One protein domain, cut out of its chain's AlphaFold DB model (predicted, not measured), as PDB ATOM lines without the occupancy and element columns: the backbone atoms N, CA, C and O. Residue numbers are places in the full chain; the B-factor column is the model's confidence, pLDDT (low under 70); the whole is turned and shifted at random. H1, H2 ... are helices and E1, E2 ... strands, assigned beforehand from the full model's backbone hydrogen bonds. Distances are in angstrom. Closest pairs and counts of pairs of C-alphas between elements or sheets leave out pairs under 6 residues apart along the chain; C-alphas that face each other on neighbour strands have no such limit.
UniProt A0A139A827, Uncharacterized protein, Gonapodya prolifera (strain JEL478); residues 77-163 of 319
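This is residues 77 to 163 of the 319 residues of an uncharacterized protein of Gonapodya prolifera (strain JEL478) (UniProt A0A139A827). Five short helices make a compact body, with H1 and H2 covering one side of H3, H4 and H5, which meet one another at steep tilts. The short strand E1 lies at one edge, and residues 111 to 116 stick out from the loop between H2 and H3. The printed part has 87 residues, mostly helix, in the order H1, H2, H3, E1, H4, H5. It is compact, with a radius of gyration of the C-alphas of 12.7 A, and spans 38 by 28 by 19 A.

Find C-alpha 80 at (48.961, -0.372, 7.497); from there H1 runs 14.5 A through residues 80 to 89. Next come H2, residues 93 to 103, 14.8 A long, and H3, residues 117 to 128, 14.4 A long. Read on into E1, residues 129 to 131, then H4, residues 140 to 147. H5, residues 156 to 162, ends at C-alpha 162 at (39.502, 4.970, -3.931).

Look first at Ala 83 and Leu 140, the closest C-alphas of H1 and H4, 6.6 A apart: these helices are close but not clearly touching. H2 touches H3 at residues 117 to 121 alone, with Leu 97 and Thr 118 the closest C-alphas at 7.0 A. H4 touches H5 at a steep tilt of 49 degrees, opposite ways; C-alphas 141 and 162 are closest, 4.7 A apart. E1 pairs with no named strand, but its residues 130 to 131 pair with residues 77 to 78, parallel. Every O i to N i+4 pair is within hydrogen-bond range in H1, H3 and H4, but 5 of 7 in H2 and 1 of 3 in H5, where 3 of 4 O i to N i+3 pairs are.

The printed part has no cut, and the link from H2 to H3 is long, with 13 residues. Residues 148 to 155 have pLDDT under 70.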
ATOM      1  N   THR A  77      55.467   6.770   1.786       94.75
ATOM      2  CA  THR A  77      55.273   5.428   2.348       94.75
ATOM      3  C   THR A  77      54.645   5.526   3.730       94.75
ATOM      4  O   THR A  77      55.111   6.299   4.565       94.75
ATOM      5  N   ILE A  78      53.603   4.735   3.977       94.88
ATOM      6  CA  ILE A  78      52.873   4.686   5.245       94.88
ATOM      7  C   ILE A  78      52.698   3.257   5.758       94.88
ATOM      8  O   ILE A  78      52.778   2.279   5.008       94.88
ATOM      9  N   SER A  79      52.434   3.136   7.060       93.19
ATOM     10  CA  SER A  79      52.093   1.861   7.687       93.19
ATOM     11  C   SER A  79      50.659   1.419   7.351       93.19
ATOM     12  O   SER A  79      49.824   2.204   6.891       93.19
ATOM     13  N   LYS A  80      50.337   0.146   7.625       91.50
ATOM     14  CA  LYS A  80      48.961  -0.372   7.497       91.50
ATOM     15  C   LYS A  80      47.985   0.327   8.442       91.50
ATOM     16  O   LYS A  80      46.820   0.490   8.087       91.50
ATOM     17  N   ASP A  81      48.439   0.713   9.629       90.00
ATOM     18  CA  ASP A  81      47.585   1.353  10.631       90.00
ATOM     19  C   ASP A  81      47.310   2.811  10.264       90.00
ATOM     20  O   ASP A  81      46.169   3.263  10.353       90.00
ATOM     21  N   ASP A  82      48.303   3.502   9.701       90.88
ATOM     22  CA  ASP A  82      48.110   4.827   9.109       90.88
ATOM     23  C   ASP A  82      47.128   4.795   7.941       90.88
ATOM     24  O   ASP A  82      46.255   5.659   7.841       90.88
ATOM     25  N   ALA A  83      47.246   3.786   7.075       90.06
ATOM     26  CA  ALA A  83      46.322   3.582   5.970       90.06
ATOM     27  C   ALA A  83      44.888   3.369   6.479       90.06
ATOM     28  O   ALA A  83      43.963   4.016   5.996       90.06
ATOM     29  N   ARG A  84      44.687   2.521   7.498       86.94
ATOM     30  CA  ARG A  84      43.371   2.314   8.134       86.94
ATOM     31  C   ARG A  84      42.807   3.601   8.717       86.94
ATOM     32  O   ARG A  84      41.683   3.959   8.382       86.94
ATOM     33  N   SER A  85      43.605   4.334   9.493       87.31
ATOM     34  CA  SER A  85      43.189   5.615  10.074       87.31
ATOM     35  C   SER A  85      42.800   6.635   9.000       87.31
ATOM     36  O   SER A  85      41.834   7.381   9.156       87.31
ATOM     37  N   PHE A  86      43.523   6.656   7.878       87.75
ATOM     38  CA  PHE A  86      43.193   7.509   6.745       87.75
ATOM     39  C   PHE A  86      41.831   7.155   6.131       87.75
ATOM     40  O   PHE A  86      40.966   8.015   5.982       87.75
ATOM     41  N   MET A  87      41.620   5.873   5.833       83.06
ATOM     42  CA  MET A  87      40.381   5.349   5.244       83.06
ATOM     43  C   MET A  87      39.170   5.501   6.184       83.06
ATOM     44  O   MET A  87      38.024   5.624   5.747       83.06
ATOM     45  N   GLU A  88      39.399   5.521   7.496       82.00
ATOM     46  CA  GLU A  88      38.359   5.798   8.483       82.00
ATOM     47  C   GLU A  88      37.908   7.259   8.483       82.00
ATOM     48  O   GLU A  88      36.735   7.509   8.749       82.00
ATOM     49  N   LYS A  89      38.792   8.202   8.143       83.44
ATOM     50  CA  LYS A  89      38.505   9.644   8.179       83.44
ATOM     51  C   LYS A  89      37.941  10.213   6.880       83.44
ATOM     52  O   LYS A  89      37.278  11.237   6.942       83.44
ATOM     53  N   CYS A  90      38.201   9.586   5.734       83.88
ATOM     54  CA  CYS A  90      37.734  10.073   4.434       83.88
ATOM     55  C   CYS A  90      36.531   9.254   3.945       83.88
ATOM     56  O   CYS A  90      36.691   8.123   3.484       83.88
ATOM     57  N   LYS A  91      35.324   9.818   4.052       78.06
ATOM     58  CA  LYS A  91      34.040   9.203   3.668       78.06
ATOM     59  C   LYS A  91      33.448   9.742   2.372       78.06
ATOM     60  O   LYS A  91      32.393   9.270   1.958       78.06
ATOM     61  N   ASN A  92      34.097  10.707   1.745       81.38
ATOM     62  CA  ASN A  92      33.757  11.248   0.435       81.38
ATOM     63  C   ASN A  92      34.996  11.940  -0.147       81.38
ATOM     64  O   ASN A  92      36.062  11.981   0.479       81.38
ATOM     65  N   ILE A  93      34.873  12.434  -1.376       80.81
ATOM     66  CA  ILE A  93      35.980  13.061  -2.094       80.81
ATOM     67  C   ILE A  93      36.354  14.416  -1.492       80.81
ATOM     68  O   ILE A  93      37.537  14.730  -1.416       80.81
ATOM     69  N   GLU A  94      35.393  15.182  -0.980       85.81
ATOM     70  CA  GLU A  94      35.614  16.489  -0.361       85.81
ATOM     71  C   GLU A  94      36.444  16.377   0.927       85.81
ATOM     72  O   GLU A  94      37.427  17.099   1.123       85.81
ATOM     73  N   GLU A  95      36.104  15.422   1.793       87.25
ATOM     74  CA  GLU A  95      36.860  15.089   2.999       87.25
ATOM     75  C   GLU A  95      38.260  14.598   2.650       87.25
ATOM     76  O   GLU A  95      39.230  14.954   3.317       87.25
ATOM     77  N   ALA A  96      38.381  13.809   1.586       85.50
ATOM     78  CA  ALA A  96      39.662  13.308   1.124       85.50
ATOM     79  C   ALA A  96      40.558  14.446   0.604       85.50
ATOM     80  O   ALA A  96      41.714  14.546   1.012       85.50
ATOM     81  N   LEU A  97      40.004  15.373  -0.181       86.69
ATOM     82  CA  LEU A  97      40.685  16.587  -0.642       86.69
ATOM     83  C   LEU A  97      41.050  17.541   0.504       86.69
ATOM     84  O   LEU A  97      42.048  18.250   0.416       86.69
ATOM     85  N   THR A  98      40.282  17.539   1.593       88.56
ATOM     86  CA  THR A  98      40.550  18.373   2.776       88.56
ATOM     87  C   THR A  98      41.596  17.751   3.704       88.56
ATOM     88  O   THR A  98      42.438  18.453   4.274       88.56
ATOM     89  N   TYR A  99      41.541  16.433   3.902       88.19
ATOM     90  CA  TYR A  99      42.376  15.721   4.868       88.19
ATOM     91  C   TYR A  99      43.723  15.292   4.284       88.19
ATOM     92  O   TYR A  99      44.741  15.368   4.976       88.19
ATOM     93  N   ALA A 100      43.763  14.886   3.012       86.62
ATOM     94  CA  ALA A 100      44.983  14.391   2.387       86.62
ATOM     95  C   ALA A 100      46.140  15.393   2.381       86.62
ATOM     96  O   ALA A 100      47.231  14.980   2.771       86.62
ATOM     97  N   PRO A 101      45.955  16.690   2.060       87.25
ATOM     98  CA  PRO A 101      47.059  17.649   2.105       87.25
ATOM     99  C   PRO A 101      47.645  17.810   3.513       87.25
ATOM    100  O   PRO A 101      48.847  18.001   3.669       87.25
ATOM    101  N   LYS A 102      46.812  17.686   4.557       89.94
ATOM    102  CA  LYS A 102      47.256  17.755   5.959       89.94
ATOM    103  C   LYS A 102      48.023  16.502   6.368       89.94
ATOM    104  O   LYS A 102      48.998  16.591   7.108       89.94
ATOM    105  N   ARG A 103      47.572  15.328   5.917       90.81
ATOM    106  CA  ARG A 103      48.211  14.049   6.254       90.81
ATOM    107  C   ARG A 103      49.488  13.804   5.449       90.81
ATOM    108  O   ARG A 103      50.424  13.216   5.989       90.81
ATOM    109  N   PHE A 104      49.515  14.247   4.196       91.62
ATOM    110  CA  PHE A 104      50.583  14.025   3.221       91.62
ATOM    111  C   PHE A 104      51.079  15.362   2.646       91.62
ATOM    112  O   PHE A 104      50.905  15.628   1.456       91.62
ATOM    113  N   PRO A 105      51.720  16.217   3.464       90.69
ATOM    114  CA  PRO A 105      52.113  17.569   3.052       90.69
ATOM    115  C   PRO A 105      53.158  17.602   1.924       90.69
ATOM    116  O   PRO A 105      53.351  18.634   1.283       90.69
ATOM    117  N   SER A 106      53.836  16.484   1.659       90.19
ATOM    118  CA  SER A 106      54.747  16.328   0.521       90.19
ATOM    119  C   SER A 106      54.024  16.260  -0.829       90.19
ATOM    120  O   SER A 106      54.627  16.582  -1.851       90.19
ATOM    121  N   ILE A 107      52.742  15.879  -0.854       90.25
ATOM    122  CA  ILE A 107      51.907  15.905  -2.059       90.25
ATOM    123  C   ILE A 107      51.393  17.335  -2.228       90.25
ATOM    124  O   ILE A 107      50.346  17.719  -1.708       90.25
ATOM    125  N   LYS A 108      52.185  18.150  -2.928       88.19
ATOM    126  CA  LYS A 108      51.865  19.560  -3.155       88.19
ATOM    127  C   LYS A 108      50.750  19.702  -4.199       88.19
ATOM    128  O   LYS A 108      50.762  18.971  -5.187       88.19
ATOM    129  N   PRO A 109      49.817  20.656  -4.032       85.81
ATOM    130  CA  PRO A 109      48.858  20.979  -5.081       85.81
ATOM    131  C   PRO A 109      49.581  21.484  -6.336       85.81
ATOM    132  O   PRO A 109      50.686  22.027  -6.265       85.81
ATOM    133  N   CYS A 110      48.937  21.326  -7.490       84.19
ATOM    134  CA  CYS A 110      49.434  21.859  -8.750       84.19
ATOM    135  C   CYS A 110      48.676  23.135  -9.125       84.19
ATOM    136  O   CYS A 110      47.449  23.172  -9.059       84.19
ATOM    137  N   VAL A 111      49.413  24.167  -9.538       78.56
ATOM    138  CA  VAL A 111      48.853  25.449  -9.999       78.56
ATOM    139  C   VAL A 111      48.418  25.416 -11.467       78.56
ATOM    140  O   VAL A 111      47.737  26.328 -11.926       78.56
ATOM    141  N   HIS A 112      48.783  24.369 -12.214       81.12
ATOM    142  CA  HIS A 112      48.420  24.246 -13.620       81.12
ATOM    143  C   HIS A 112      46.902  24.013 -13.769       81.12
ATOM    144  O   HIS A 112      46.382  23.029 -13.232       81.12
ATOM    145  N   PRO A 113      46.172  24.843 -14.539       73.31
ATOM    146  CA  PRO A 113      44.702  24.847 -14.559       73.31
ATOM    147  C   PRO A 113      44.078  23.542 -15.077       73.31
ATOM    148  O   PRO A 113      42.934  23.220 -14.731       73.31
ATOM    149  N   ALA A 114      44.831  22.789 -15.887       70.31
ATOM    150  CA  ALA A 114      44.410  21.490 -16.410       70.31
ATOM    151  C   ALA A 114      44.428  20.368 -15.351       70.31
ATOM    152  O   ALA A 114      43.680  19.401 -15.483       70.31
ATOM    153  N   LEU A 115      45.242  20.478 -14.292       78.69
ATOM    154  CA  LEU A 115      45.334  19.450 -13.256       78.69
ATOM    155  C   LEU A 115      44.426  19.801 -12.074       78.69
ATOM    156  O   LEU A 115      44.805  20.527 -11.158       78.69
ATOM    157  N   LYS A 116      43.203  19.260 -12.085       80.38
ATOM    158  CA  LYS A 116      42.262  19.430 -10.971       80.38
ATOM    159  C   LYS A 116      42.759  18.700  -9.710       80.38
ATOM    160  O   LYS A 116      43.257  17.578  -9.837       80.38
ATOM    161  N   PRO A 117      42.544  19.258  -8.498       82.62
ATOM    162  CA  PRO A 117      42.911  18.603  -7.238       82.62
ATOM    163  C   PRO A 117      42.365  17.177  -7.114       82.62
ATOM    164  O   PRO A 117      43.082  16.274  -6.697       82.62
ATOM    165  N   THR A 118      41.129  16.958  -7.566       79.56
ATOM    166  CA  THR A 118      40.472  15.647  -7.599       79.56
ATOM    167  C   THR A 118      41.283  14.609  -8.378       79.56
ATOM    168  O   THR A 118      41.497  13.500  -7.898       79.56
ATOM    169  N   LEU A 119      41.794  14.978  -9.557       80.06
ATOM    170  CA  LEU A 119      42.573  14.081 -10.410       80.06
ATOM    171  C   LEU A 119      43.964  13.802  -9.830       80.06
ATOM    172  O   LEU A 119      44.407  12.652  -9.840       80.06
ATOM    173  N   LEU A 120      44.639  14.839  -9.322       85.50
ATOM    174  CA  LEU A 120      45.918  14.695  -8.619       85.50
ATOM    175  C   LEU A 120      45.782  13.674  -7.488       85.50
ATOM    176  O   LEU A 120      46.571  12.740  -7.366       85.50
ATOM    177  N   TYR A 121      44.731  13.837  -6.696       85.31
ATOM    178  CA  TYR A 121      44.518  13.043  -5.509       85.31
ATOM    179  C   TYR A 121      44.102  11.594  -5.806       85.31
ATOM    180  O   TYR A 121      44.648  10.678  -5.191       85.31
ATOM    181  N   PHE A 122      43.234  11.353  -6.798       82.94
ATOM    182  CA  PHE A 122      42.921   9.990  -7.244       82.94
ATOM    183  C   PHE A 122      44.175   9.224  -7.662       82.94
ATOM    184  O   PHE A 122      44.388   8.091  -7.239       82.94
ATOM    185  N   ASN A 123      45.038   9.834  -8.473       84.50
ATOM    186  CA  ASN A 123      46.264   9.161  -8.895       84.50
ATOM    187  C   ASN A 123      47.228   8.968  -7.717       84.50
ATOM    188  O   ASN A 123      47.787   7.886  -7.561       84.50
ATOM    189  N   ALA A 124      47.351   9.961  -6.831       88.25
ATOM    190  CA  ALA A 124      48.200   9.850  -5.653       88.25
ATOM    191  C   ALA A 124      47.780   8.698  -4.723       88.25
ATOM    192  O   ALA A 124      48.637   7.949  -4.258       88.25
ATOM    193  N   LEU A 125      46.479   8.503  -4.489       88.06
ATOM    194  CA  LEU A 125      45.962   7.384  -3.693       88.06
ATOM    195  C   LEU A 125      46.260   6.010  -4.298       88.06
ATOM    196  O   LEU A 125      46.418   5.035  -3.563       88.06
ATOM    197  N   HIS A 126      46.300   5.914  -5.623       85.38
ATOM    198  CA  HIS A 126      46.560   4.655  -6.312       85.38
ATOM    199  C   HIS A 126      48.049   4.347  -6.445       85.38
ATOM    200  O   HIS A 126      48.424   3.184  -6.314       85.38
ATOM    201  N   ASP A 127      48.875   5.367  -6.680       84.25
ATOM    202  CA  ASP A 127      50.236   5.159  -7.172       84.25
ATOM    203  C   ASP A 127      51.310   5.793  -6.274       84.25
ATOM    204  O   ASP A 127      52.414   5.259  -6.183       84.25
ATOM    205  N   SER A 128      51.023   6.907  -5.591       88.88
ATOM    206  CA  SER A 128      52.038   7.679  -4.845       88.88
ATOM    207  C   SER A 128      52.027   7.454  -3.340       88.88
ATOM    208  O   SER A 128      53.069   7.576  -2.700       88.88
ATOM    209  N   ILE A 129      50.879   7.109  -2.758       92.81
ATOM    210  CA  ILE A 129      50.763   6.763  -1.341       92.81
ATOM    211  C   ILE A 129      50.889   5.247  -1.217       92.81
ATOM    212  O   ILE A 129      49.947   4.502  -1.484       92.81
ATOM    213  N   ILE A 130      52.077   4.802  -0.827       93.75
ATOM    214  CA  ILE A 130      52.472   3.402  -0.738       93.75
ATOM    215  C   ILE A 130      52.219   2.884   0.675       93.75
ATOM    216  O   ILE A 130      52.751   3.398   1.656       93.75
ATOM    217  N   VAL A 131      51.417   1.834   0.787       94.06
ATOM    218  CA  VAL A 131      51.173   1.115   2.034       94.06
ATOM    219  C   VAL A 131      52.143  -0.050   2.120       94.06
ATOM    220  O   VAL A 131      52.096  -0.970   1.298       94.06
ATOM    221  N   LYS A 132      52.981  -0.041   3.157       93.12
ATOM    222  CA  LYS A 132      53.955  -1.107   3.383       93.12
ATOM    223  C   LYS A 132      53.261  -2.408   3.790       93.12
ATOM    224  O   LYS A 132      52.488  -2.442   4.759       93.12
ATOM    225  N   ARG A 133      53.521  -3.499   3.068       84.88
ATOM    226  CA  ARG A 133      52.901  -4.819   3.312       84.88
ATOM    227  C   ARG A 133      53.958  -5.894   3.536       84.88
ATOM    228  O   ARG A 133      55.141  -5.675   3.337       84.88
ATOM    229  N   ASN A 134      53.508  -7.052   4.021       79.62
ATOM    230  CA  ASN A 134      54.412  -8.167   4.315       79.62
ATOM    231  C   ASN A 134      54.828  -8.903   3.033       79.62
ATOM    232  O   ASN A 134      55.925  -9.434   2.980       79.62
ATOM    233  N   GLU A 135      53.936  -8.953   2.040       78.38
ATOM    234  CA  GLU A 135      54.149  -9.667   0.774       78.38
ATOM    235  C   GLU A 135      54.677  -8.718  -0.305       78.38
ATOM    236  O   GLU A 135      55.798  -8.871  -0.775       78.38
ATOM    237  N   ALA A 136      53.878  -7.715  -0.672       82.44
ATOM    238  CA  ALA A 136      54.237  -6.706  -1.655       82.44
ATOM    239  C   ALA A 136      53.547  -5.390  -1.320       82.44
ATOM    240  O   ALA A 136      52.347  -5.379  -1.018       82.44
ATOM    241  N   ASP A 137      54.304  -4.300  -1.376       86.88
ATOM    242  CA  ASP A 137      53.783  -2.950  -1.203       86.88
ATOM    243  C   ASP A 137      52.664  -2.669  -2.209       86.88
ATOM    244  O   ASP A 137      52.654  -3.169  -3.334       86.88
ATOM    245  N   SER A 138      51.688  -1.871  -1.793       86.81
ATOM    246  CA  SER A 138      50.557  -1.517  -2.648       86.81
ATOM    247  C   SER A 138      50.188  -0.058  -2.466       86.81
ATOM    248  O   SER A 138      50.357   0.483  -1.376       86.81
ATOM    249  N   GLY A 139      49.590   0.559  -3.481       87.12
ATOM    250  CA  GLY A 139      48.925   1.846  -3.296       87.12
ATOM    251  C   GLY A 139      47.846   1.793  -2.210       87.12
ATOM    252  O   GLY A 139      47.293   0.728  -1.904       87.12
ATOM    253  N   LEU A 140      47.513   2.951  -1.646       89.56
ATOM    254  CA  LEU A 140      46.482   3.092  -0.619       89.56
ATOM    255  C   LEU A 140      45.091   2.676  -1.116       89.56
ATOM    256  O   LEU A 140      44.373   1.983  -0.400       89.56
ATOM    257  N   ALA A 141      44.721   3.020  -2.348       84.62
ATOM    258  CA  ALA A 141      43.440   2.605  -2.914       84.62
ATOM    259  C   ALA A 141      43.350   1.086  -3.187       84.62
ATOM    260  O   ALA A 141      42.387   0.469  -2.730       84.62
ATOM    261  N   PRO A 142      44.341   0.422  -3.822       79.19
ATOM    262  CA  PRO A 142      44.395  -1.042  -3.856       79.19
ATOM    263  C   PRO A 142      44.317  -1.688  -2.464       79.19
ATOM    264  O   PRO A 142      43.582  -2.653  -2.270       79.19
ATOM    265  N   PHE A 143      45.008  -1.119  -1.468       85.50
ATOM    266  CA  PHE A 143      44.924  -1.588  -0.084       85.50
ATOM    267  C   PHE A 143      43.505  -1.460   0.503       85.50
ATOM    268  O   PHE A 143      43.037  -2.396   1.151       85.50
ATOM    269  N   TYR A 144      42.804  -0.345   0.259       82.50
ATOM    270  CA  TYR A 144      41.400  -0.153   0.654       82.50
ATOM    271  C   TYR A 144      40.503  -1.239   0.054       82.50
ATOM    272  O   TYR A 144      39.765  -1.912   0.778       82.50
ATOM    273  N   MET A 145      40.618  -1.453  -1.259       75.38
ATOM    274  CA  MET A 145      39.802  -2.418  -1.998       75.38
ATOM    275  C   MET A 145      40.060  -3.865  -1.549       75.38
ATOM    276  O   MET A 145      39.119  -4.650  -1.471       75.38
ATOM    277  N   ASP A 146      41.297  -4.208  -1.176       73.25
ATOM    278  CA  ASP A 146      41.638  -5.518  -0.598       73.25
ATOM    279  C   ASP A 146      41.027  -5.730   0.798       73.25
ATOM    280  O   ASP A 146      40.671  -6.853   1.176       73.25
ATOM    281  N   LYS A 147      40.966  -4.669   1.612       72.69
ATOM    282  CA  LYS A 147      40.511  -4.744   3.009       72.69
ATOM    283  C   LYS A 147      39.003  -4.697   3.149       72.69
ATOM    284  O   LYS A 147      38.468  -5.270   4.099       72.69
ATOM    285  N   ILE A 148      38.316  -4.074   2.206       65.31
ATOM    286  CA  ILE A 148      36.866  -3.998   2.214       65.31
ATOM    287  C   ILE A 148      36.322  -5.159   1.393       65.31
ATOM    288  O   ILE A 148      35.960  -5.055   0.224       65.31
ATOM    289  N   ARG A 149      36.251  -6.314   2.059       53.12
ATOM    290  CA  ARG A 149      35.385  -7.399   1.609       53.12
ATOM    291  C   ARG A 149      33.934  -6.984   1.881       53.12
ATOM    292  O   ARG A 149      33.637  -6.501   2.979       53.12
ATOM    293  N   PRO A 150      33.012  -7.157   0.925       49.00
ATOM    294  CA  PRO A 150      31.582  -7.033   1.192       49.00
ATOM    295  C   PRO A 150      31.219  -7.904   2.406       49.00
ATOM    296  O   PRO A 150      31.682  -9.046   2.473       49.00
ATOM    297  N   PRO A 151      30.491  -7.368   3.404       47.88
ATOM    298  CA  PRO A 151      29.537  -6.253   3.329       47.88
ATOM    299  C   PRO A 151      30.066  -4.882   3.810       47.88
ATOM    300  O   PRO A 151      29.278  -3.990   4.113       47.88
ATOM    301  N   LEU A 152      31.385  -4.680   3.925       50.44
ATOM    302  CA  LEU A 152      31.946  -3.480   4.568       50.44
ATOM    303  C   LEU A 152      31.882  -2.180   3.742       50.44
ATOM    304  O   LEU A 152      32.193  -1.124   4.293       50.44
ATOM    305  N   ILE A 153      31.420  -2.203   2.484       59.12
ATOM    306  CA  ILE A 153      31.033  -0.972   1.766       59.12
ATOM    307  C   ILE A 153      29.692  -0.515   2.336       59.12
ATOM    308  O   ILE A 153      28.640  -0.688   1.731       59.12
ATOM    309  N   LYS A 154      29.725   0.013   3.563       58.31
ATOM    310  CA  LYS A 154      28.532   0.527   4.242       58.31
ATOM    311  C   LYS A 154      28.014   1.805   3.572       58.31
ATOM    312  O   LYS A 154      26.831   2.103   3.697       58.31
ATOM    313  N   THR A 155      28.878   2.541   2.865       67.44
ATOM    314  CA  THR A 155      28.527   3.766   2.134       67.44
ATOM    315  C   THR A 155      29.314   3.885   0.821       67.44
ATOM    316  O   THR A 155      30.538   3.996   0.838       67.44
ATOM    317  N   LEU A 156      28.624   3.898  -0.328       72.25
ATOM    318  CA  LEU A 156      29.230   4.180  -1.640       72.25
ATOM    319  C   LEU A 156      30.070   5.474  -1.647       72.25
ATOM    320  O   LEU A 156      31.193   5.415  -2.147       72.25
ATOM    321  N   PRO A 157      29.624   6.595  -1.035       74.75
ATOM    322  CA  PRO A 157      30.439   7.805  -0.936       74.75
ATOM    323  C   PRO A 157      31.853   7.584  -0.389       74.75
ATOM    324  O   PRO A 157      32.803   8.166  -0.903       74.75
ATOM    325  N   ALA A 158      32.017   6.682   0.586       76.00
ATOM    326  CA  ALA A 158      33.315   6.422   1.206       76.00
ATOM    327  C   ALA A 158      34.263   5.624   0.314       76.00
ATOM    328  O   ALA A 158      35.468   5.640   0.548       76.00
ATOM    329  N   ALA A 159      33.734   4.934  -0.697       77.00
ATOM    330  CA  ALA A 159      34.533   4.209  -1.670       77.00
ATOM    331  C   ALA A 159      34.986   5.106  -2.831       77.00
ATOM    332  O   ALA A 159      36.061   4.859  -3.366       77.00
ATOM    333  N   ILE A 160      34.217   6.149  -3.190       77.88
ATOM    334  CA  ILE A 160      34.488   7.031  -4.346       77.88
ATOM    335  C   ILE A 160      35.944   7.525  -4.393       77.88
ATOM    336  O   ILE A 160      36.553   7.377  -5.451       77.88
ATOM    337  N   PRO A 161      36.561   8.020  -3.295       78.38
ATOM    338  CA  PRO A 161      37.961   8.460  -3.306       78.38
ATOM    339  C   PRO A 161      38.963   7.396  -3.778       78.38
ATOM    340  O   PRO A 161      40.035   7.741  -4.261       78.38
ATOM    341  N   PHE A 162      38.630   6.112  -3.637       79.75
ATOM    342  CA  PHE A 162      39.502   4.970  -3.931       79.75
ATOM    343  C   PHE A 162      39.156   4.274  -5.255       79.75
ATOM    344  O   PHE A 162      39.737   3.236  -5.583       79.75
ATOM    345  N   LEU A 163      38.194   4.812  -6.010       76.50
ATOM    346  CA  LEU A 163      37.852   4.339  -7.345       76.50
ATOM    347  C   LEU A 163      38.588   5.201  -8.366       76.50
ATOM    348  O   LEU A 163      38.277   6.376  -8.540       76.50
TER     349      LEU A 163